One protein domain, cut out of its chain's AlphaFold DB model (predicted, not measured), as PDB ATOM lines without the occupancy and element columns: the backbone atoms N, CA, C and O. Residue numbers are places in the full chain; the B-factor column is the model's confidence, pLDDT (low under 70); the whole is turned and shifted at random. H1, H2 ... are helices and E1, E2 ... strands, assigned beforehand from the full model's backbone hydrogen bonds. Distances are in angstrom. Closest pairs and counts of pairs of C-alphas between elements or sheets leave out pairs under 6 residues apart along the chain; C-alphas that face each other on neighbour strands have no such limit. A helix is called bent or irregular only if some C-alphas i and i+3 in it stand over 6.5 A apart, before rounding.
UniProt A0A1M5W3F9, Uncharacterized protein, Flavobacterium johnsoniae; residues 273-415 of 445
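What this domain is: This is residues 273 to 415 of the 445 residues of an uncharacterized protein of Flavobacterium johnsoniae (UniProt A0A1M5W3F9). A twisted six-stranded sheet, curled like part of a barrel and partly folded on itself, makes the core, with the short helix H5 packed across it and a helical cluster at each end of its strands. At one end is the hairpin of H3 and H4; at the other, H2 and H6 cross, with the short H1 near them, while residues 273 to 286 make a long first stretch with no named element. The printed part has 143 residues with six named helices and six named strands, in the order E1 E2 H1 H2 E3 H3 H4 E4 E5 E6 H5 H6. The sheet runs E1 E2 E3 E6 E5 E4, all antiparallel, and the class is mixed, helices and strands. The whole is loose, with a radius of gyration of the C-alphas of 18.0 A and spans of 55 by 39 by 22 A.

Where its parts are: Begin at Lys 273 and pass the unnamed stretch to C-alpha 287 at (15.546, -35.125, 93.109), where E1, residues 287 to 291, begins. Next comes E2, residues 294 to 302, 23.4 A long, which bends by 63 degrees at residue 297. H1, residues 308 to 311, is only just irregular, with C-alphas 308 and 311 6.6 A apart. H2, residues 318 to 329, spans 16.0 A, and E3, residues 332 to 339, spans 23.0 A to C-alpha 339 at (25.485, -42.124, 95.179). H3, residues 340 to 348, follows at once and spans 12.1 A; H4 is residues 351 to 356. Then find E4, residues 362 to 366, E5, residues 369 to 373, and E6, residues 378 to 384, which spans 20.2 A. H5, residues 389 to 394, leads to H6, residues 397 to 411, which runs 21.0 A to C-alpha 411 at (3.121, -19.970, 110.232).

How they stand to each other: Start at edge strand E1, which forms a hairpin with E2; look for N 289 and O 296 at 2.8 A. E2 is antiparallel to E3, with N 301 and O 334 at 2.8 A. E3 pairs with E6 through N 335 and O 381 at 2.8 A. E6 and E5 form a hairpin, with N 372 and O 380 at 2.8 A, and so do E5 and E4, with N 371 and O 364 at 2.8 A. E4, E5 and E6 are a meander, each strand the antiparallel neighbour of the one before. This is a folded sheet, bent back into two leaves: E1 and E2 face E6, E5 and E4, with E3 as the hinge. H5 is on the sheet over E3 at a height of 7.4 A, across the strands at 75 degrees on the local plane; its closest C-alpha to E3 is Leu 391, 7.4 A from that of Phe 335. H3 stands up from the sheet over E2, and the C-alphas of Tyr 296 and Leu 340 are 5.4 A apart. H3 and H4 touch as a helical hairpin at a shallow tilt of 32 degrees, only just short of steep, closest at the C-alphas of Ala 345 and Tyr 353, 6.5 A. H4 is not on the sheet. H6 only grazes the sheet with residues 397 to 400. H2 touches H6 with residues 318 to 322 alone, closest at the C-alphas of Leu 318 and Ser 405, 6.2 A; they run opposite ways at a steep tilt of 69.5 degrees, only just short of about perpendicular. H1 is close to H6 but not clearly touching it, with the C-alphas of Leu 310 and Leu 408 7.5 A apart. In H2, H3, H4, H5 and H6 every O i to N i+4 pair is within hydrogen-bond range; H1 is too short for such a pair.

The domain as a whole: The two C-alphas farthest apart are those of Lys 314 and Asn 352, 54.8 A. The printed part has no cut, and no link is long; the link from H1 to H2 is short and the others are tight. The mean pLDDT of the printed part is 88.8; look for values under 70 at residue 309 and residues 311 to 316.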
ATOM      1  N   LYS A 273      18.375 -52.550 115.827       85.19
ATOM      2  CA  LYS A 273      19.260 -53.628 115.348       85.19
ATOM      3  C   LYS A 273      18.564 -54.649 114.441       85.19
ATOM      4  O   LYS A 273      18.948 -55.811 114.341       85.19
ATOM      5  N   ARG A 274      17.510 -54.224 113.736       88.00
ATOM      6  CA  ARG A 274      16.755 -55.035 112.765       88.00
ATOM      7  C   ARG A 274      17.247 -54.741 111.349       88.00
ATOM      8  O   ARG A 274      16.453 -54.360 110.491       88.00
ATOM      9  N   LEU A 275      18.544 -54.940 111.102       86.88
ATOM     10  CA  LEU A 275      19.249 -54.518 109.877       86.88
ATOM     11  C   LEU A 275      18.617 -55.048 108.576       86.88
ATOM     12  O   LEU A 275      18.566 -54.342 107.572       86.88
ATOM     13  N   ARG A 276      18.020 -56.248 108.613       86.19
ATOM     14  CA  ARG A 276      17.273 -56.828 107.478       86.19
ATOM     15  C   ARG A 276      16.073 -55.988 107.023       86.19
ATOM     16  O   ARG A 276      15.626 -56.144 105.897       86.19
ATOM     17  N   ARG A 277      15.527 -55.132 107.894       88.81
ATOM     18  CA  ARG A 277      14.369 -54.268 107.609       88.81
ATOM     19  C   ARG A 277      14.757 -52.844 107.211       88.81
ATOM     20  O   ARG A 277      13.865 -52.067 106.889       88.81
ATOM     21  N   VAL A 278      16.039 -52.487 107.280       91.31
ATOM     22  CA  VAL A 278      16.516 -51.165 106.857       91.31
ATOM     23  C   VAL A 278      16.415 -51.103 105.340       91.31
ATOM     24  O   VAL A 278      17.044 -51.909 104.678       91.31
ATOM     25  N   ILE A 279      15.619 -50.210 104.770       91.06
ATOM     26  CA  ILE A 279      15.481 -50.056 103.316       91.06
ATOM     27  C   ILE A 279      15.349 -48.564 103.032       91.06
ATOM     28  O   ILE A 279      14.678 -47.853 103.782       91.06
ATOM     29  N   ILE A 280      15.970 -48.113 101.950       92.31
ATOM     30  CA  ILE A 280      15.815 -46.776 101.394       92.31
ATOM     31  C   ILE A 280      14.918 -46.895 100.161       92.31
ATOM     32  O   ILE A 280      15.221 -47.637  99.230       92.31
ATOM     33  N   ASN A 281      13.793 -46.180 100.148       88.75
ATOM     34  CA  ASN A 281      12.911 -46.174  98.984       88.75
ATOM     35  C   ASN A 281      13.422 -45.165  97.942       88.75
ATOM     36  O   ASN A 281      13.271 -43.961  98.136       88.75
ATOM     37  N   GLN A 282      14.002 -45.669  96.851       89.75
ATOM     38  CA  GLN A 282      14.574 -44.864  95.764       89.75
ATOM     39  C   GLN A 282      13.534 -44.018  95.023       89.75
ATOM     40  O   GLN A 282      13.827 -42.901  94.620       89.75
ATOM     41  N   GLU A 283      12.287 -44.486  94.924       85.50
ATOM     42  CA  GLU A 283      11.197 -43.749  94.265       85.50
ATOM     43  C   GLU A 283      10.705 -42.544  95.085       85.50
ATOM     44  O   GLU A 283       9.787 -41.834  94.678       85.50
ATOM     45  N   LYS A 284      11.244 -42.362  96.297       84.25
ATOM     46  CA  LYS A 284      10.802 -41.350  97.263       84.25
ATOM     47  C   LYS A 284      11.860 -40.300  97.570       84.25
ATOM     48  O   LYS A 284      11.682 -39.531  98.513       84.25
ATOM     49  N   PHE A 285      12.913 -40.246  96.761       85.81
ATOM     50  CA  PHE A 285      13.748 -39.058  96.662       85.81
ATOM     51  C   PHE A 285      13.045 -38.017  95.798       85.81
ATOM     52  O   PHE A 285      12.386 -38.354  94.815       85.81
ATOM     53  N   PHE A 286      13.176 -36.752  96.182       76.81
ATOM     54  CA  PHE A 286      12.567 -35.655  95.441       76.81
ATOM     55  C   PHE A 286      13.348 -35.327  94.174       76.81
ATOM     56  O   PHE A 286      12.758 -34.843  93.208       76.81
ATOM     57  N   THR A 287      14.660 -35.576  94.175       89.69
ATOM     58  CA  THR A 287      15.546 -35.125  93.109       89.69
ATOM     59  C   THR A 287      16.639 -36.138  92.774       89.69
ATOM     60  O   THR A 287      17.083 -36.927  93.614       89.69
ATOM     61  N   GLN A 288      17.067 -36.094  91.513       94.88
ATOM     62  CA  GLN A 288      18.186 -36.848  90.959       94.88
ATOM     63  C   GLN A 288      19.185 -35.857  90.362       94.88
ATOM     64  O   GLN A 288      18.761 -34.927  89.679       94.88
ATOM     65  N   TYR A 289      20.481 -36.069  90.590       97.12
ATOM     66  CA  TYR A 289      21.559 -35.253  90.039       97.12
ATOM     67  C   TYR A 289      22.644 -36.133  89.406       97.12
ATOM     68  O   TYR A 289      23.172 -37.035  90.055       97.12
ATOM     69  N   ASP A 290      23.003 -35.857  88.158       97.06
ATOM     70  CA  ASP A 290      24.056 -36.537  87.414       97.06
ATOM     71  C   ASP A 290      25.387 -35.788  87.569       97.06
ATOM     72  O   ASP A 290      25.497 -34.601  87.246       97.06
ATOM     73  N   PHE A 291      26.421 -36.485  88.040       96.06
ATOM     74  CA  PHE A 291      27.757 -35.924  88.237       96.06
ATOM     75  C   PHE A 291      28.840 -36.971  87.956       96.06
ATOM     76  O   PHE A 291      28.788 -38.087  88.468       96.06
ATOM     77  N   ASN A 292      29.828 -36.623  87.125       92.69
ATOM     78  CA  ASN A 292      30.934 -37.505  86.718       92.69
ATOM     79  C   ASN A 292      30.492 -38.909  86.246       92.69
ATOM     80  O   ASN A 292      31.130 -39.914  86.552       92.69
ATOM     81  N   GLY A 293      29.393 -38.982  85.487       93.19
ATOM     82  CA  GLY A 293      28.868 -40.241  84.941       93.19
ATOM     83  C   GLY A 293      28.138 -41.127  85.955       93.19
ATOM     84  O   GLY A 293      27.778 -42.250  85.615       93.19
ATOM     85  N   LYS A 294      27.909 -40.628  87.173       96.19
ATOM     86  CA  LYS A 294      27.125 -41.289  88.215       96.19
ATOM     87  C   LYS A 294      25.867 -40.507  88.550       96.19
ATOM     88  O   LYS A 294      25.802 -39.296  88.344       96.19
ATOM     89  N   VAL A 295      24.905 -41.223  89.118       96.94
ATOM     90  CA  VAL A 295      23.621 -40.687  89.556       96.94
ATOM     91  C   VAL A 295      23.603 -40.566  91.074       96.94
ATOM     92  O   VAL A 295      23.941 -41.512  91.782       96.94
ATOM     93  N   TYR A 296      23.156 -39.418  91.570       97.38
ATOM     94  CA  TYR A 296      22.991 -39.141  92.991       97.38
ATOM     95  C   TYR A 296      21.522 -38.857  93.281       97.38
ATOM     96  O   TYR A 296      20.909 -38.011  92.628       97.38
ATOM     97  N   LEU A 297      20.955 -39.543  94.272       96.81
ATOM     98  CA  LEU A 297      19.596 -39.275  94.740       96.81
ATOM     99  C   LEU A 297      19.652 -38.394  95.985       96.81
ATOM    100  O   LEU A 297      20.416 -38.667  96.915       96.81
ATOM    101  N   GLY A 298      18.857 -37.329  96.008       95.12
ATOM    102  CA  GLY A 298      18.995 -36.307  97.037       95.12
ATOM    103  C   GLY A 298      17.788 -35.401  97.214       95.12
ATOM    104  O   GLY A 298      16.650 -35.752  96.888       95.12
ATOM    105  N   GLU A 299      18.070 -34.240  97.796       93.19
ATOM    106  CA  GLU A 299      17.125 -33.144  97.986       93.19
ATOM    107  C   GLU A 299      17.797 -31.812  97.639       93.19
ATOM    108  O   GLU A 299      19.010 -31.635  97.804       93.19
ATOM    109  N   CYS A 300      16.987 -30.877  97.144       93.75
ATOM    110  CA  CYS A 300      17.403 -29.517  96.854       93.75
ATOM    111  C   CYS A 300      16.935 -28.552  97.943       93.75
ATOM    112  O   CYS A 300      15.832 -28.640  98.489       93.75
ATOM    113  N   PHE A 301      17.785 -27.574  98.207       92.75
ATOM    114  CA  PHE A 301      17.599 -26.548  99.215       92.75
ATOM    115  C   PHE A 301      17.852 -25.174  98.601       92.75
ATOM    116  O   PHE A 301      18.535 -25.039  97.586       92.75
ATOM    117  N   ASP A 302      17.308 -24.142  99.240       93.25
ATOM    118  CA  ASP A 302      17.513 -22.750  98.850       93.25
ATOM    119  C   ASP A 302      17.502 -21.867 100.097       93.25
ATOM    120  O   ASP A 302      16.696 -22.074 101.010       93.25
ATOM    121  N   TYR A 303      18.391 -20.877 100.148       91.50
ATOM    122  CA  TYR A 303      18.486 -19.950 101.282       91.50
ATOM    123  C   TYR A 303      17.186 -19.178 101.531       91.50
ATOM    124  O   TYR A 303      16.847 -18.834 102.663       91.50
ATOM    125  N   ARG A 304      16.373 -18.969 100.494       90.75
ATOM    126  CA  ARG A 304      15.062 -18.326 100.612       90.75
ATOM    127  C   ARG A 304      14.038 -19.197 101.354       90.75
ATOM    128  O   ARG A 304      12.961 -18.710 101.684       90.75
ATOM    129  N   LEU A 305      14.352 -20.452 101.666       89.75
ATOM    130  CA  LEU A 305      13.495 -21.337 102.461       89.75
ATOM    131  C   LEU A 305      13.864 -21.368 103.954       89.75
ATOM    132  O   LEU A 305      13.208 -22.067 104.725       89.75
ATOM    133  N   ILE A 306      14.861 -20.587 104.390       87.06
ATOM    134  CA  ILE A 306      15.194 -20.431 105.814       87.06
ATOM    135  C   ILE A 306      13.987 -19.842 106.557       87.06
ATOM    136  O   ILE A 306      13.498 -18.759 106.219       87.06
ATOM    137  N   ARG A 307      13.482 -20.563 107.563       81.56
ATOM    138  CA  ARG A 307      12.239 -20.203 108.261       81.56
ATOM    139  C   ARG A 307      12.410 -19.085 109.283       81.56
ATOM    140  O   ARG A 307      11.446 -18.362 109.513       81.56
ATOM    141  N   ASP A 308      13.601 -18.913 109.846       74.00
ATOM    142  CA  ASP A 308      13.842 -17.960 110.938       74.00
ATOM    143  C   ASP A 308      13.533 -16.500 110.540       74.00
ATOM    144  O   ASP A 308      13.105 -15.709 111.379       74.00
ATOM    145  N   ASP A 309      13.624 -16.148 109.249       67.69
ATOM    146  CA  ASP A 309      13.278 -14.794 108.771       67.69
ATOM    147  C   ASP A 309      11.799 -14.610 108.424       67.69
ATOM    148  O   ASP A 309      11.380 -13.515 108.038       67.69
ATOM    149  N   LEU A 310      10.983 -15.667 108.512       71.94
ATOM    150  CA  LEU A 310       9.545 -15.531 108.273       71.94
ATOM    151  C   LEU A 310       8.925 -14.551 109.269       71.94
ATOM    152  O   LEU A 310       7.926 -13.915 108.943       71.94
ATOM    153  N   ASP A 311       9.511 -14.398 110.458       65.25
ATOM    154  CA  ASP A 311       9.071 -13.471 111.507       65.25
ATOM    155  C   ASP A 311       9.527 -12.026 111.307       65.25
ATOM    156  O   ASP A 311       8.918 -11.109 111.864       65.25
ATOM    157  N   THR A 312      10.533 -11.798 110.464       63.03
ATOM    158  CA  THR A 312      11.091 -10.467 110.210       63.03
ATOM    159  C   THR A 312      10.158  -9.612 109.354       63.03
ATOM    160  O   THR A 312      10.037  -8.404 109.566       63.03
ATOM    161  N   LEU A 313       9.432 -10.234 108.424       62.25
ATOM    162  CA  LEU A 313       8.390  -9.569 107.653       62.25
ATOM    163  C   LEU A 313       7.029  -9.789 108.311       62.25
ATOM    164  O   LEU A 313       6.485 -10.888 108.306       62.25
ATOM    165  N   LYS A 314       6.385  -8.703 108.750       62.06
ATOM    166  CA  LYS A 314       4.932  -8.681 109.010       62.06
ATOM    167  C   LYS A 314       4.098  -8.792 107.716       62.06
ATOM    168  O   LYS A 314       2.938  -8.387 107.701       62.06
ATOM    169  N   SER A 315       4.686  -9.262 106.613       58.81
ATOM    170  CA  SER A 315       3.995  -9.429 105.338       58.81
ATOM    171  C   SER A 315       3.426 -10.839 105.239       58.81
ATOM    172  O   SER A 315       4.161 -11.822 105.273       58.81
ATOM    173  N   ASN A 316       2.108 -10.921 105.066       68.06
ATOM    174  CA  ASN A 316       1.399 -12.164 104.763       68.06
ATOM    175  C   ASN A 316       1.323 -12.434 103.247       68.06
ATOM    176  O   ASN A 316       0.569 -13.305 102.819       68.06
ATOM    177  N   ASN A 317       2.058 -11.679 102.421       84.50
ATOM    178  CA  ASN A 317       2.051 -11.822 100.969       84.50
ATOM    179  C   ASN A 317       3.273 -12.622 100.494       84.50
ATOM    180  O   ASN A 317       4.418 -12.225 100.715       84.50
ATOM    181  N   LEU A 318       3.015 -13.728  99.789       88.56
ATOM    182  CA  LEU A 318       4.045 -14.606  99.233       88.56
ATOM    183  C   LEU A 318       5.016 -13.876  98.294       88.56
ATOM    184  O   LEU A 318       6.215 -14.129  98.355       88.56
ATOM    185  N   ASN A 319       4.521 -12.987  97.427       90.38
ATOM    186  CA  ASN A 319       5.367 -12.298  96.450       90.38
ATOM    187  C   ASN A 319       6.321 -11.313  97.127       90.38
ATOM    188  O   ASN A 319       7.495 -11.265  96.769       90.38
ATOM    189  N   ASP A 320       5.841 -10.576  98.128       88.25
ATOM    190  CA  ASP A 320       6.672  -9.628  98.872       88.25
ATOM    191  C   ASP A 320       7.756 -10.368  99.661       88.25
ATOM    192  O   ASP A 320       8.927  -9.996  99.610       88.25
ATOM    193  N   LEU A 321       7.384 -11.467 100.330       87.56
ATOM    194  CA  LEU A 321       8.321 -12.327 101.050       87.56
ATOM    195  C   LEU A 321       9.370 -12.942 100.113       87.56
ATOM    196  O   LEU A 321      10.558 -12.956 100.434       87.56
ATOM    197  N   TYR A 322       8.944 -13.424  98.945       91.25
ATOM    198  CA  TYR A 322       9.836 -13.985  97.936       91.25
ATOM    199  C   TYR A 322      10.832 -12.951  97.403       91.25
ATOM    200  O   TYR A 322      12.024 -13.244  97.297       91.25
ATOM    201  N   ASN A 323      10.358 -11.742  97.083       91.31
ATOM    202  CA  ASN A 323      11.202 -10.654  96.594       91.31
ATOM    203  C   ASN A 323      12.204 -10.224  97.666       91.31
ATOM    204  O   ASN A 323      13.398 -10.203  97.391       91.31
ATOM    205  N   TYR A 324      11.742 -10.007  98.900       89.25
ATOM    206  CA  TYR A 324      12.610  -9.681 100.029       89.25
ATOM    207  C   TYR A 324      13.703 -10.731 100.228       89.25
ATOM    208  O   TYR A 324      14.884 -10.397 100.271       89.25
ATOM    209  N   LYS A 325      13.343 -12.018 100.295       89.56
ATOM    210  CA  LYS A 325      14.338 -13.077 100.483       89.56
ATOM    211  C   LYS A 325      15.287 -13.207  99.291       89.56
ATOM    212  O   LYS A 325      16.453 -13.519  99.490       89.56
ATOM    213  N   THR A 326      14.819 -12.938  98.073       92.44
ATOM    214  CA  THR A 326      15.683 -12.898  96.884       92.44
ATOM    215  C   THR A 326      16.659 -11.721  96.936       92.44
ATOM    216  O   THR A 326      17.809 -11.880  96.543       92.44
ATOM    217  N   GLU A 327      16.248 -10.560  97.448       90.25
ATOM    218  CA  GLU A 327      17.148  -9.420  97.670       90.25
ATOM    219  C   GLU A 327      18.182  -9.705  98.766       90.25
ATOM    220  O   GLU A 327      19.340  -9.321  98.615       90.25
ATOM    221  N   GLN A 328      17.787 -10.388  99.846       86.69
ATOM    222  CA  GLN A 328      18.689 -10.713 100.956       86.69
ATOM    223  C   GLN A 328      19.701 -11.812 100.605       86.69
ATOM    224  O   GLN A 328      20.884 -11.670 100.897       86.69
ATOM    225  N   TYR A 329      19.246 -12.903  99.984       87.56
ATOM    226  CA  TYR A 329      20.043 -14.127  99.822       87.56
ATOM    227  C   TYR A 329      20.470 -14.422  98.382       87.56
ATOM    228  O   TYR A 329      21.228 -15.365  98.134       87.56
ATOM    229  N   GLY A 330      19.962 -13.655  97.417       90.75
ATOM    230  CA  GLY A 330      20.042 -14.021  96.009       90.75
ATOM    231  C   GLY A 330      19.261 -15.302  95.704       90.75
ATOM    232  O   GLY A 330      18.411 -15.754  96.475       90.75
ATOM    233  N   LYS A 331      19.553 -15.901  94.547       93.12
ATOM    234  CA  LYS A 331      19.017 -17.211  94.154       93.12
ATOM    235  C   LYS A 331      20.071 -18.281  94.401       93.12
ATOM    236  O   LYS A 331      20.725 -18.734  93.464       93.12
ATOM    237  N   THR A 332      20.287 -18.605  95.668       93.12
ATOM    238  CA  THR A 332      21.328 -19.549  96.076       93.12
ATOM    239  C   THR A 332      20.697 -20.887  96.408       93.12
ATOM    240  O   THR A 332      20.000 -21.023  97.417       93.12
ATOM    241  N   LYS A 333      20.947 -21.861  95.536       94.00
ATOM    242  CA  LYS A 333      20.445 -23.229  95.634       94.00
ATOM    243  C   LYS A 333      21.593 -24.172  95.923       94.00
ATOM    244  O   LYS A 333      22.719 -23.951  95.477       94.00
ATOM    245  N   PHE A 334      21.296 -25.260  96.611       92.88
ATOM    246  CA  PHE A 334      22.234 -26.361  96.715       92.88
ATOM    247  C   PHE A 334      21.524 -27.709  96.751       92.88
ATOM    248  O   PHE A 334      20.343 -27.809  97.078       92.88
ATOM    249  N   PHE A 335      22.257 -28.742  96.376       94.94
ATOM    250  CA  PHE A 335      21.834 -30.129  96.372       94.94
ATOM    251  C   PHE A 335      22.730 -30.915  97.319       94.94
ATOM    252  O   PHE A 335      23.946 -30.719  97.320       94.94
ATOM    253  N   ILE A 336      22.120 -31.805  98.098       94.50
ATOM    254  CA  ILE A 336      22.834 -32.830  98.852       94.50
ATOM    255  C   ILE A 336      22.268 -34.179  98.431       94.50
ATOM    256  O   ILE A 336      21.059 -34.402  98.535       94.50
ATOM    257  N   GLY A 337      23.136 -35.075  97.971       95.12
ATOM    258  CA  GLY A 337      22.738 -36.390  97.487       95.12
ATOM    259  C   GLY A 337      23.717 -37.489  97.847       95.12
ATOM    260  O   GLY A 337      24.867 -37.239  98.210       95.12
ATOM    261  N   LEU A 338      23.226 -38.718  97.735       95.25
ATOM    262  CA  LEU A 338      23.984 -39.939  97.943       95.25
ATOM    263  C   LEU A 338      24.068 -40.716  96.628       95.25
ATOM    264  O   LEU A 338      23.072 -40.812  95.908       95.25
ATOM    265  N   ASP A 339      25.248 -41.258  96.337       95.94
ATOM    266  CA  ASP A 339      25.485 -42.124  95.179       95.94
ATOM    267  C   ASP A 339      24.450 -43.266  95.136       95.94
ATOM    268  O   ASP A 339      24.231 -43.972  96.131       95.94
ATOM    269  N   LEU A 340      23.797 -43.436  93.984       96.38
ATOM    270  CA  LEU A 340      22.798 -44.474  93.758       96.38
ATOM    271  C   LEU A 340      23.349 -45.875  94.051       96.38
ATOM    272  O   LEU A 340      22.645 -46.672  94.673       96.38
ATOM    273  N   ASP A 341      24.613 -46.148  93.718       95.38
ATOM    274  CA  ASP A 341      25.226 -47.455  93.967       95.38
ATOM    275  C   ASP A 341      25.331 -47.752  95.475       95.38
ATOM    276  O   ASP A 341      25.170 -48.893  95.921       95.38
ATOM    277  N   VAL A 342      25.556 -46.719  96.296       93.81
ATOM    278  CA  VAL A 342      25.553 -46.846  97.761       93.81
ATOM    279  C   VAL A 342      24.144 -47.164  98.256       93.81
ATOM    280  O   VAL A 342      23.971 -48.037  99.110       93.81
ATOM    281  N   ILE A 343      23.120 -46.508  97.706       95.06
ATOM    282  CA  ILE A 343      21.718 -46.787  98.046       95.06
ATOM    283  C   ILE A 343      21.348 -48.228  97.656       95.06
ATOM    284  O   ILE A 343      20.729 -48.944  98.453       95.06
ATOM    285  N   ASP A 344      21.757 -48.681  96.472       95.44
ATOM    286  CA  ASP A 344      21.569 -50.055  96.001       95.44
ATOM    287  C   ASP A 344      22.279 -51.073  96.897       95.44
ATOM    288  O   ASP A 344      21.698 -52.099  97.268       95.44
ATOM    289  N   ALA A 345      23.506 -50.782  97.327       93.25
ATOM    290  CA  ALA A 345      24.243 -51.619  98.264       93.25
ATOM    291  C   ALA A 345      23.543 -51.712  99.632       93.25
ATOM    292  O   ALA A 345      23.416 -52.806 100.192       93.25
ATOM    293  N   ILE A 346      23.003 -50.598 100.142       92.88
ATOM    294  CA  ILE A 346      22.199 -50.578 101.374       92.88
ATOM    295  C   ILE A 346      20.938 -51.435 101.215       92.88
ATOM    296  O   ILE A 346      20.577 -52.215 102.108       92.88
ATOM    297  N   ASN A 347      20.240 -51.316 100.089       94.25
ATOM    298  CA  ASN A 347      19.003 -52.052  99.840       94.25
ATOM    299  C   ASN A 347      19.250 -53.555  99.667       94.25
ATOM    300  O   ASN A 347      18.535 -54.362 100.267       94.25
ATOM    301  N   SER A 348      20.311 -53.923  98.949       93.69
ATOM    302  CA  SER A 348      20.724 -55.311  98.698       93.69
ATOM    303  C   SER A 348      21.478 -55.975  99.856       93.69
ATOM    304  O   SER A 348      21.705 -57.184  99.807       93.69
ATOM    305  N   LYS A 349      21.821 -55.232 100.921       91.12
ATOM    306  CA  LYS A 349      22.629 -55.719 102.061       91.12
ATOM    307  C   LYS A 349      24.046 -56.121 101.655       91.12
ATOM    308  O   LYS A 349      24.613 -57.061 102.208       91.12
ATOM    309  N   ASN A 350      24.623 -55.414 100.691       90.38
ATOM    310  CA  ASN A 350      25.972 -55.690 100.226       90.38
ATOM    311  C   ASN A 350      27.016 -55.051 101.158       90.38
ATOM    312  O   ASN A 350      27.597 -54.008 100.859       90.38
ATOM    313  N   GLU A 351      27.250 -55.691 102.306       86.38
ATOM    314  CA  GLU A 351      28.197 -55.219 103.328       86.38
ATOM    315  C   GLU A 351      29.631 -55.112 102.788       86.38
ATOM    316  O   GLU A 351      30.365 -54.194 103.148       86.38
ATOM    317  N   ASN A 352      30.021 -56.026 101.893       86.69
ATOM    318  CA  ASN A 352      31.348 -56.025 101.277       86.69
ATOM    319  C   ASN A 352      31.544 -54.808 100.374       86.69
ATOM    320  O   ASN A 352      32.604 -54.186 100.428       86.69
ATOM    321  N   TYR A 353      30.524 -54.458  99.582       89.38
ATOM    322  CA  TYR A 353      30.557 -53.256  98.755       89.38
ATOM    323  C   TYR A 353      30.693 -52.012  99.624       89.38
ATOM    324  O   TYR A 353      31.640 -51.264  99.440       89.38
ATOM    325  N   LEU A 354      29.823 -51.824 100.625       85.12
ATOM    326  CA  LEU A 354      29.884 -50.635 101.481       85.12
ATOM    327  C   LEU A 354      31.194 -50.537 102.275       85.12
ATOM    328  O   LEU A 354      31.733 -49.447 102.439       85.12
ATOM    329  N   LYS A 355      31.742 -51.668 102.742       81.25
ATOM    330  CA  LYS A 355      33.022 -51.698 103.463       81.25
ATOM    331  C   LYS A 355      34.205 -51.296 102.579       81.25
ATOM    332  O   LYS A 355      35.161 -50.722 103.091       81.25
ATOM    333  N   GLY A 356      34.157 -51.642 101.293       81.69
ATOM    334  CA  GLY A 356      35.186 -51.305 100.306       81.69
ATOM    335  C   GLY A 356      34.876 -50.065  99.469       81.69
ATOM    336  O   GLY A 356      35.646 -49.759  98.563       81.69
ATOM    337  N   TYR A 357      33.754 -49.388  99.722       86.44
ATOM    338  CA  TYR A 357      33.317 -48.261  98.914       86.44
ATOM    339  C   TYR A 357      34.203 -47.043  99.180       86.44
ATOM    340  O   TYR A 357      34.289 -46.550 100.306       86.44
ATOM    341  N   GLU A 358      34.836 -46.551  98.120       85.88
ATOM    342  CA  GLU A 358      35.648 -45.344  98.139       85.88
ATOM    343  C   GLU A 358      35.442 -44.604  96.814       85.88
ATOM    344  O   GLU A 358      35.987 -44.973  95.773       85.88
ATOM    345  N   SER A 359      34.600 -43.575  96.846       86.75
ATOM    346  CA  SER A 359      34.435 -42.654  95.726       86.75
ATOM    347  C   SER A 359      35.711 -41.840  95.493       86.75
ATOM    348  O   SER A 359      36.522 -41.643  96.401       86.75
ATOM    349  N   GLU A 360      35.850 -41.288  94.287       88.31
ATOM    350  CA  GLU A 360      36.797 -40.201  94.054       88.31
ATOM    351  C   GLU A 360      36.484 -39.035  95.003       88.31
ATOM    352  O   GLU A 360      35.322 -38.676  95.199       88.31
ATOM    353  N   TRP A 361      37.530 -38.443  95.582       90.25
ATOM    354  CA  TRP A 361      37.412 -37.162  96.269       90.25
ATOM    355  C   TRP A 361      37.534 -36.044  95.237       90.25
ATOM    356  O   TRP A 361      38.554 -35.947  94.554       90.25
ATOM    357  N   PHE A 362      36.523 -35.185  95.144       91.19
ATOM    358  CA  PHE A 362      36.503 -34.070  94.205       91.19
ATOM    359  C   PHE A 362      36.060 -32.792  94.907       91.19
ATOM    360  O   PHE A 362      35.041 -32.764  95.594       91.19
ATOM    361  N   TYR A 363      36.795 -31.707  94.682       90.56
ATOM    362  CA  TYR A 363      36.372 -30.372  95.078       90.56
ATOM    363  C   TYR A 363      36.734 -29.371  93.990       90.56
ATOM    364  O   TYR A 363      37.901 -29.244  93.616       90.56
ATOM    365  N   ASN A 364      35.735 -28.643  93.508       88.38
ATOM    366  CA  ASN A 364      35.918 -27.534  92.587       88.38
ATOM    367  C   ASN A 364      34.993 -26.395  93.000       88.38
ATOM    368  O   ASN A 364      33.789 -26.593  93.122       88.38
ATOM    369  N   GLU A 365      35.558 -25.213  93.205       86.94
ATOM    370  CA  GLU A 365      34.830 -24.001  93.552       86.94
ATOM    371  C   GLU A 365      35.167 -22.906  92.539       86.94
ATOM    372  O   GLU A 365      36.321 -22.685  92.167       86.94
ATOM    373  N   ASN A 366      34.138 -22.185  92.118       84.19
ATOM    374  CA  ASN A 366      34.259 -20.917  91.428       84.19
ATOM    375  C   ASN A 366      33.408 -19.865  92.148       84.19
ATOM    376  O   ASN A 366      32.711 -20.145  93.118       84.19
ATOM    377  N   ARG A 367      33.432 -18.627  91.647       81.00
ATOM    378  CA  ARG A 367      32.757 -17.497  92.299       81.00
ATOM    379  C   ARG A 367      31.251 -17.701  92.539       81.00
ATOM    380  O   ARG A 367      30.710 -17.008  93.387       81.00
ATOM    381  N   LYS A 368      30.573 -18.549  91.762       87.75
ATOM    382  CA  LYS A 368      29.112 -18.715  91.810       87.75
ATOM    383  C   LYS A 368      28.667 -20.145  92.099       87.75
ATOM    384  O   LYS A 368      27.477 -20.417  92.064       87.75
ATOM    385  N   SER A 369      29.583 -21.086  92.288       89.88
ATOM    386  CA  SER A 369      29.217 -22.485  92.497       89.88
ATOM    387  C   SER A 369      30.374 -23.274  93.071       89.88
ATOM    388  O   SER A 369      31.535 -22.954  92.809       89.88
ATOM    389  N   TYR A 370      30.054 -24.337  93.796       90.75
ATOM    390  CA  TYR A 370      31.024 -25.372  94.108       90.75
ATOM    391  C   TYR A 370      30.412 -26.757  93.956       90.75
ATOM    392  O   TYR A 370      29.205 -26.948  94.092       90.75
ATOM    393  N   PHE A 371      31.291 -27.717  93.713       93.69
ATOM    394  CA  PHE A 371      31.011 -29.137  93.627       93.69
ATOM    395  C   PHE A 371      31.946 -29.839  94.598       93.69
ATOM    396  O   PHE A 371      33.164 -29.660  94.529       93.69
ATOM    397  N   PHE A 372      31.379 -30.623  95.501       93.94
ATOM    398  CA  PHE A 372      32.110 -31.391  96.492       93.94
ATOM    399  C   PHE A 372      31.584 -32.822  96.510       93.94
ATOM    400  O   PHE A 372      30.426 -33.048  96.847       93.94
ATOM    401  N   LEU A 373      32.437 -33.775  96.153       93.88
ATOM    402  CA  LEU A 373      32.188 -35.204  96.282       93.88
ATOM    403  C   LEU A 373      33.198 -35.762  97.274       93.88
ATOM    404  O   LEU A 373      34.407 -35.653  97.055       93.88
ATOM    405  N   ASP A 374      32.702 -36.361  98.349       90.69
ATOM    406  CA  ASP A 374      33.561 -37.058  99.295       90.69
ATOM    407  C   ASP A 374      33.591 -38.569  99.024       90.69
ATOM    408  O   ASP A 374      32.732 -39.141  98.349       90.69
ATOM    409  N   ARG A 375      34.589 -39.235  99.601       88.00
ATOM    410  CA  ARG A 375      34.890 -40.656  99.410       88.00
ATOM    411  C   ARG A 375      33.771 -41.596  99.845       88.00
ATOM    412  O   ARG A 375      33.742 -42.740  99.412       88.00
ATOM    413  N   ASP A 376      32.839 -41.142 100.674       86.38
ATOM    414  CA  ASP A 376      31.677 -41.926 101.103       86.38
ATOM    415  C   ASP A 376      30.437 -41.755 100.213       86.38
ATOM    416  O   ASP A 376      29.384 -42.311 100.532       86.38
ATOM    417  N   GLY A 377      30.574 -41.062  99.077       91.62
ATOM    418  CA  GLY A 377      29.540 -40.967  98.044       91.62
ATOM    419  C   GLY A 377      28.537 -39.845  98.286       91.62
ATOM    420  O   GLY A 377      27.496 -39.811  97.635       91.62
ATOM    421  N   ILE A 378      28.836 -38.939  99.221       92.94
ATOM    422  CA  ILE A 378      28.041 -37.740  99.465       92.94
ATOM    423  C   ILE A 378      28.474 -36.655  98.480       92.94
ATOM    424  O   ILE A 378      29.632 -36.232  98.481       92.94
ATOM    425  N   LEU A 379      27.519 -36.196  97.675       95.25
ATOM    426  CA  LEU A 379      27.673 -35.081  96.750       95.25
ATOM    427  C   LEU A 379      26.978 -33.842  97.318       95.25
ATOM    428  O   LEU A 379      25.801 -33.894  97.673       95.25
ATOM    429  N   ILE A 380      27.700 -32.725  97.350       94.31
ATOM    430  CA  ILE A 380      27.181 -31.397  97.668       94.31
ATOM    431  C   ILE A 380      27.476 -30.478  96.486       94.31
ATOM    432  O   ILE A 380      28.633 -30.286  96.109       94.31
ATOM    433  N   VAL A 381      26.428 -29.897  95.909       94.81
ATOM    434  CA  VAL A 381      26.540 -28.926  94.815       94.81
ATOM    435  C   VAL A 381      25.871 -27.640  95.245       94.81
ATOM    436  O   VAL A 381      24.692 -27.665  95.572       94.81
ATOM    437  N   LYS A 382      26.583 -26.516  95.212       93.44
ATOM    438  CA  LYS A 382      26.014 -25.180  95.424       93.44
ATOM    439  C   LYS A 382      26.061 -24.399  94.124       93.44
ATOM    440  O   LYS A 382      27.070 -24.428  93.424       93.44
ATOM    441  N   SER A 383      25.006 -23.648  93.838       93.88
ATOM    442  CA  SER A 383      24.931 -22.730  92.707       93.88
ATOM    443  C   SER A 383      24.208 -21.443  93.090       93.88
ATOM    444  O   SER A 383      23.133 -21.446  93.687       93.88
ATOM    445  N   GLU A 384      24.803 -20.327  92.696       93.00
ATOM    446  CA  GLU A 384      24.291 -18.982  92.885       93.00
ATOM    447  C   GLU A 384      23.808 -18.410  91.558       93.00
ATOM    448  O   GLU A 384      24.537 -18.366  90.561       93.00
ATOM    449  N   ASN A 385      22.593 -17.870  91.574       89.44
ATOM    450  CA  ASN A 385      22.003 -17.126  90.466       89.44
ATOM    451  C   ASN A 385      21.989 -17.919  89.151       89.44
ATOM    452  O   ASN A 385      22.291 -17.366  88.091       89.44
ATOM    453  N   GLY A 386      21.644 -19.207  89.237       88.31
ATOM    454  CA  GLY A 386      21.503 -20.102  88.090       88.31
ATOM    455  C   GLY A 386      22.806 -20.484  87.395       88.31
ATOM    456  O   GLY A 386      22.808 -20.695  86.186       88.31
ATOM    457  N   ALA A 387      23.920 -20.543  88.131       92.06
ATOM    458  CA  ALA A 387      25.203 -20.980  87.583       92.06
ATOM    459  C   ALA A 387      25.202 -22.459  87.151       92.06
ATOM    460  O   ALA A 387      25.852 -22.796  86.163       92.06
ATOM    461  N   ASP A 388      24.462 -23.321  87.854       94.31
ATOM    462  CA  ASP A 388      24.287 -24.734  87.520       94.31
ATOM    463  C   ASP A 388      22.923 -24.996  86.863       94.31
ATOM    464  O   ASP A 388      21.875 -24.924  87.504       94.31
ATOM    465  N   PHE A 389      22.934 -25.307  85.564       92.50
ATOM    466  CA  PHE A 389      21.714 -25.515  84.774       92.50
ATOM    467  C   PHE A 389      20.899 -26.724  85.245       92.50
ATOM    468  O   PHE A 389      19.669 -26.692  85.226       92.50
ATOM    469  N   GLN A 390      21.575 -27.792  85.670       95.31
ATOM    470  CA  GLN A 390      20.912 -28.997  86.150       95.31
ATOM    471  C   GLN A 390      20.121 -28.701  87.430       95.31
ATOM    472  O   GLN A 390      18.932 -29.017  87.496       95.31
ATOM    473  N   LEU A 391      20.729 -28.013  88.398       94.00
ATOM    474  CA  LEU A 391      20.067 -27.629  89.641       94.00
ATOM    475  C   LEU A 391      18.860 -26.709  89.407       94.00
ATOM    476  O   LEU A 391      17.833 -26.880  90.058       94.00
ATOM    477  N   GLU A 392      18.945 -25.767  88.463       93.25
ATOM    478  CA  GLU A 392      17.822 -24.878  88.124       93.25
ATOM    479  C   GLU A 392      16.631 -25.615  87.497       93.25
ATOM    480  O   GLU A 392      15.481 -25.245  87.747       93.25
ATOM    481  N   ASN A 393      16.889 -26.665  86.713       92.62
ATOM    482  CA  ASN A 393      15.833 -27.487  86.120       92.62
ATOM    483  C   ASN A 393      15.184 -28.421  87.140       92.62
ATOM    484  O   ASN A 393      13.972 -28.624  87.103       92.62
ATOM    485  N   ILE A 394      15.990 -28.996  88.034       92.06
ATOM    486  CA  ILE A 394      15.517 -29.893  89.090       92.06
ATOM    487  C   ILE A 394      14.711 -29.109  90.131       92.06
ATOM    488  O   ILE A 394      13.652 -29.558  90.566       92.06
ATOM    489  N   PHE A 395      15.204 -27.935  90.533       94.06
ATOM    490  CA  PHE A 395      14.618 -27.126  91.593       94.06
ATOM    491  C   PHE A 395      14.267 -25.732  91.085       94.06
ATOM    492  O   PHE A 395      15.023 -24.768  91.225       94.06
ATOM    493  N   THR A 396      13.096 -25.633  90.462       94.31
ATOM    494  CA  THR A 396      12.648 -24.421  89.775       94.31
ATOM    495  C   THR A 396      12.265 -23.303  90.752       94.31
ATOM    496  O   THR A 396      11.958 -23.524  91.923       94.31
ATOM    497  N   GLU A 397      12.221 -22.061  90.265       94.69
ATOM    498  CA  GLU A 397      11.721 -20.921  91.052       94.69
ATOM    499  C   GLU A 397      10.248 -21.089  91.467       94.69
ATOM    500  O   GLU A 397       9.822 -20.557  92.493       94.69
ATOM    501  N   GLU A 398       9.464 -21.823  90.674       93.62
ATOM    502  CA  GLU A 398       8.075 -22.161  90.994       93.62
ATOM    503  C   GLU A 398       8.004 -23.090  92.206       93.62
ATOM    504  O   GLU A 398       7.201 -22.846  93.106       93.62
ATOM    505  N   GLU A 399       8.891 -24.086  92.280       91.94
ATOM    506  CA  GLU A 399       9.001 -24.972  93.438       91.94
ATOM    507  C   GLU A 399       9.468 -24.207  94.688       91.94
ATOM    508  O   GLU A 399       8.897 -24.381  95.765       91.94
ATOM    509  N   VAL A 400      10.429 -23.279  94.558       92.69
ATOM    510  CA  VAL A 400      10.845 -22.414  95.681       92.69
ATOM    511  C   VAL A 400       9.665 -21.585  96.199       92.69
ATOM    512  O   VAL A 400       9.407 -21.558  97.404       92.69
ATOM    513  N   LYS A 401       8.899 -20.938  95.309       93.12
ATOM    514  CA  LYS A 401       7.691 -20.183  95.693       93.12
ATOM    515  C   LYS A 401       6.638 -21.076  96.339       93.12
ATOM    516  O   LYS A 401       6.013 -20.673  97.319       93.12
ATOM    517  N   TYR A 402       6.449 -22.279  95.810       90.00
ATOM    518  CA  TYR A 402       5.516 -23.253  96.352       90.00
ATOM    519  C   TYR A 402       5.902 -23.676  97.779       90.00
ATOM    520  O   TYR A 402       5.069 -23.602  98.685       90.00
ATOM    521  N   ARG A 403       7.171 -24.033  98.025       88.44
ATOM    522  CA  ARG A 403       7.658 -24.381  99.372       88.44
ATOM    523  C   ARG A 403       7.557 -23.202 100.341       88.44
ATOM    524  O   ARG A 403       7.078 -23.381 101.458       88.44
ATOM    525  N   LEU A 404       7.891 -21.992  99.895       88.62
ATOM    526  CA  LEU A 404       7.745 -20.773 100.694       88.62
ATOM    527  C   LEU A 404       6.279 -20.500 101.079       88.62
ATOM    528  O   LEU A 404       5.993 -20.123 102.217       88.62
ATOM    529  N   SER A 405       5.337 -20.750 100.165       87.44
ATOM    530  CA  SER A 405       3.901 -20.673 100.453       87.44
ATOM    531  C   SER A 405       3.474 -21.670 101.529       87.44
ATOM    532  O   SER A 405       2.646 -21.326 102.372       87.44
ATOM    533  N   ASN A 406       4.029 -22.886 101.524       85.88
ATOM    534  CA  ASN A 406       3.728 -23.890 102.547       85.88
ATOM    535  C   ASN A 406       4.206 -23.421 103.927       85.88
ATOM    536  O   ASN A 406       3.445 -23.497 104.891       85.88
ATOM    537  N   SER A 407       5.416 -22.859 104.019       84.25
ATOM    538  CA  SER A 407       5.937 -22.305 105.276       84.25
ATOM    539  C   SER A 407       5.105 -21.123 105.786       84.25
ATOM    540  O   SER A 407       4.876 -21.001 106.989       84.25
ATOM    541  N   LEU A 408       4.604 -20.270 104.885       84.56
ATOM    542  CA  LEU A 408       3.713 -19.164 105.242       84.56
ATOM    543  C   LEU A 408       2.347 -19.664 105.744       84.56
ATOM    544  O   LEU A 408       1.827 -19.149 106.736       84.56
ATOM    545  N   ASN A 409       1.779 -20.684 105.093       83.00
ATOM    546  CA  ASN A 409       0.540 -21.326 105.536       83.00
ATOM    547  C   ASN A 409       0.694 -21.946 106.925       83.00
ATOM    548  O   ASN A 409      -0.186 -21.781 107.768       83.00
ATOM    549  N   GLU A 410       1.807 -22.639 107.168       81.94
ATOM    550  CA  GLU A 410       2.121 -23.238 108.465       81.94
ATOM    551  C   GLU A 410       2.213 -22.173 109.559       81.94
ATOM    552  O   GLU A 410       1.511 -22.269 110.566       81.94
ATOM    553  N   LYS A 411       2.989 -21.108 109.316       80.81
ATOM    554  CA  LYS A 411       3.121 -19.970 110.232       80.81
ATOM    555  C   LYS A 411       1.767 -19.350 110.592       80.81
ATOM    556  O   LYS A 411       1.519 -19.037 111.753       80.81
ATOM    557  N   ASN A 412       0.889 -19.177 109.608       82.44
ATOM    558  CA  ASN A 412      -0.411 -18.537 109.805       82.44
ATOM    559  C   ASN A 412      -1.508 -19.503 110.294       82.44
ATOM    560  O   ASN A 412      -2.649 -19.087 110.496       82.44
ATOM    561  N   GLY A 413      -1.200 -20.792 110.472       83.12
ATOM    562  CA  GLY A 413      -2.183 -21.802 110.868       83.12
ATOM    563  C   GLY A 413      -3.197 -22.160 109.771       83.12
ATOM    564  O   GLY A 413      -4.216 -22.794 110.053       83.12
ATOM    565  N   TYR A 414      -2.920 -21.822 108.510       85.69
ATOM    566  CA  TYR A 414      -3.795 -22.060 107.358       85.69
ATOM    567  C   TYR A 414      -3.629 -23.468 106.775       85.69
ATOM    568  O   TYR A 414      -3.138 -23.669 105.665       85.69
ATOM    569  N   SER A 415      -4.063 -24.473 107.534       85.00
ATOM    570  CA  SER A 415      -4.142 -25.849 107.028       85.00
ATOM    571  C   SER A 415      -5.360 -26.054 106.117       85.00
ATOM    572  O   SER A 415      -6.426 -25.475 106.335       85.00
TER     573      SER A 415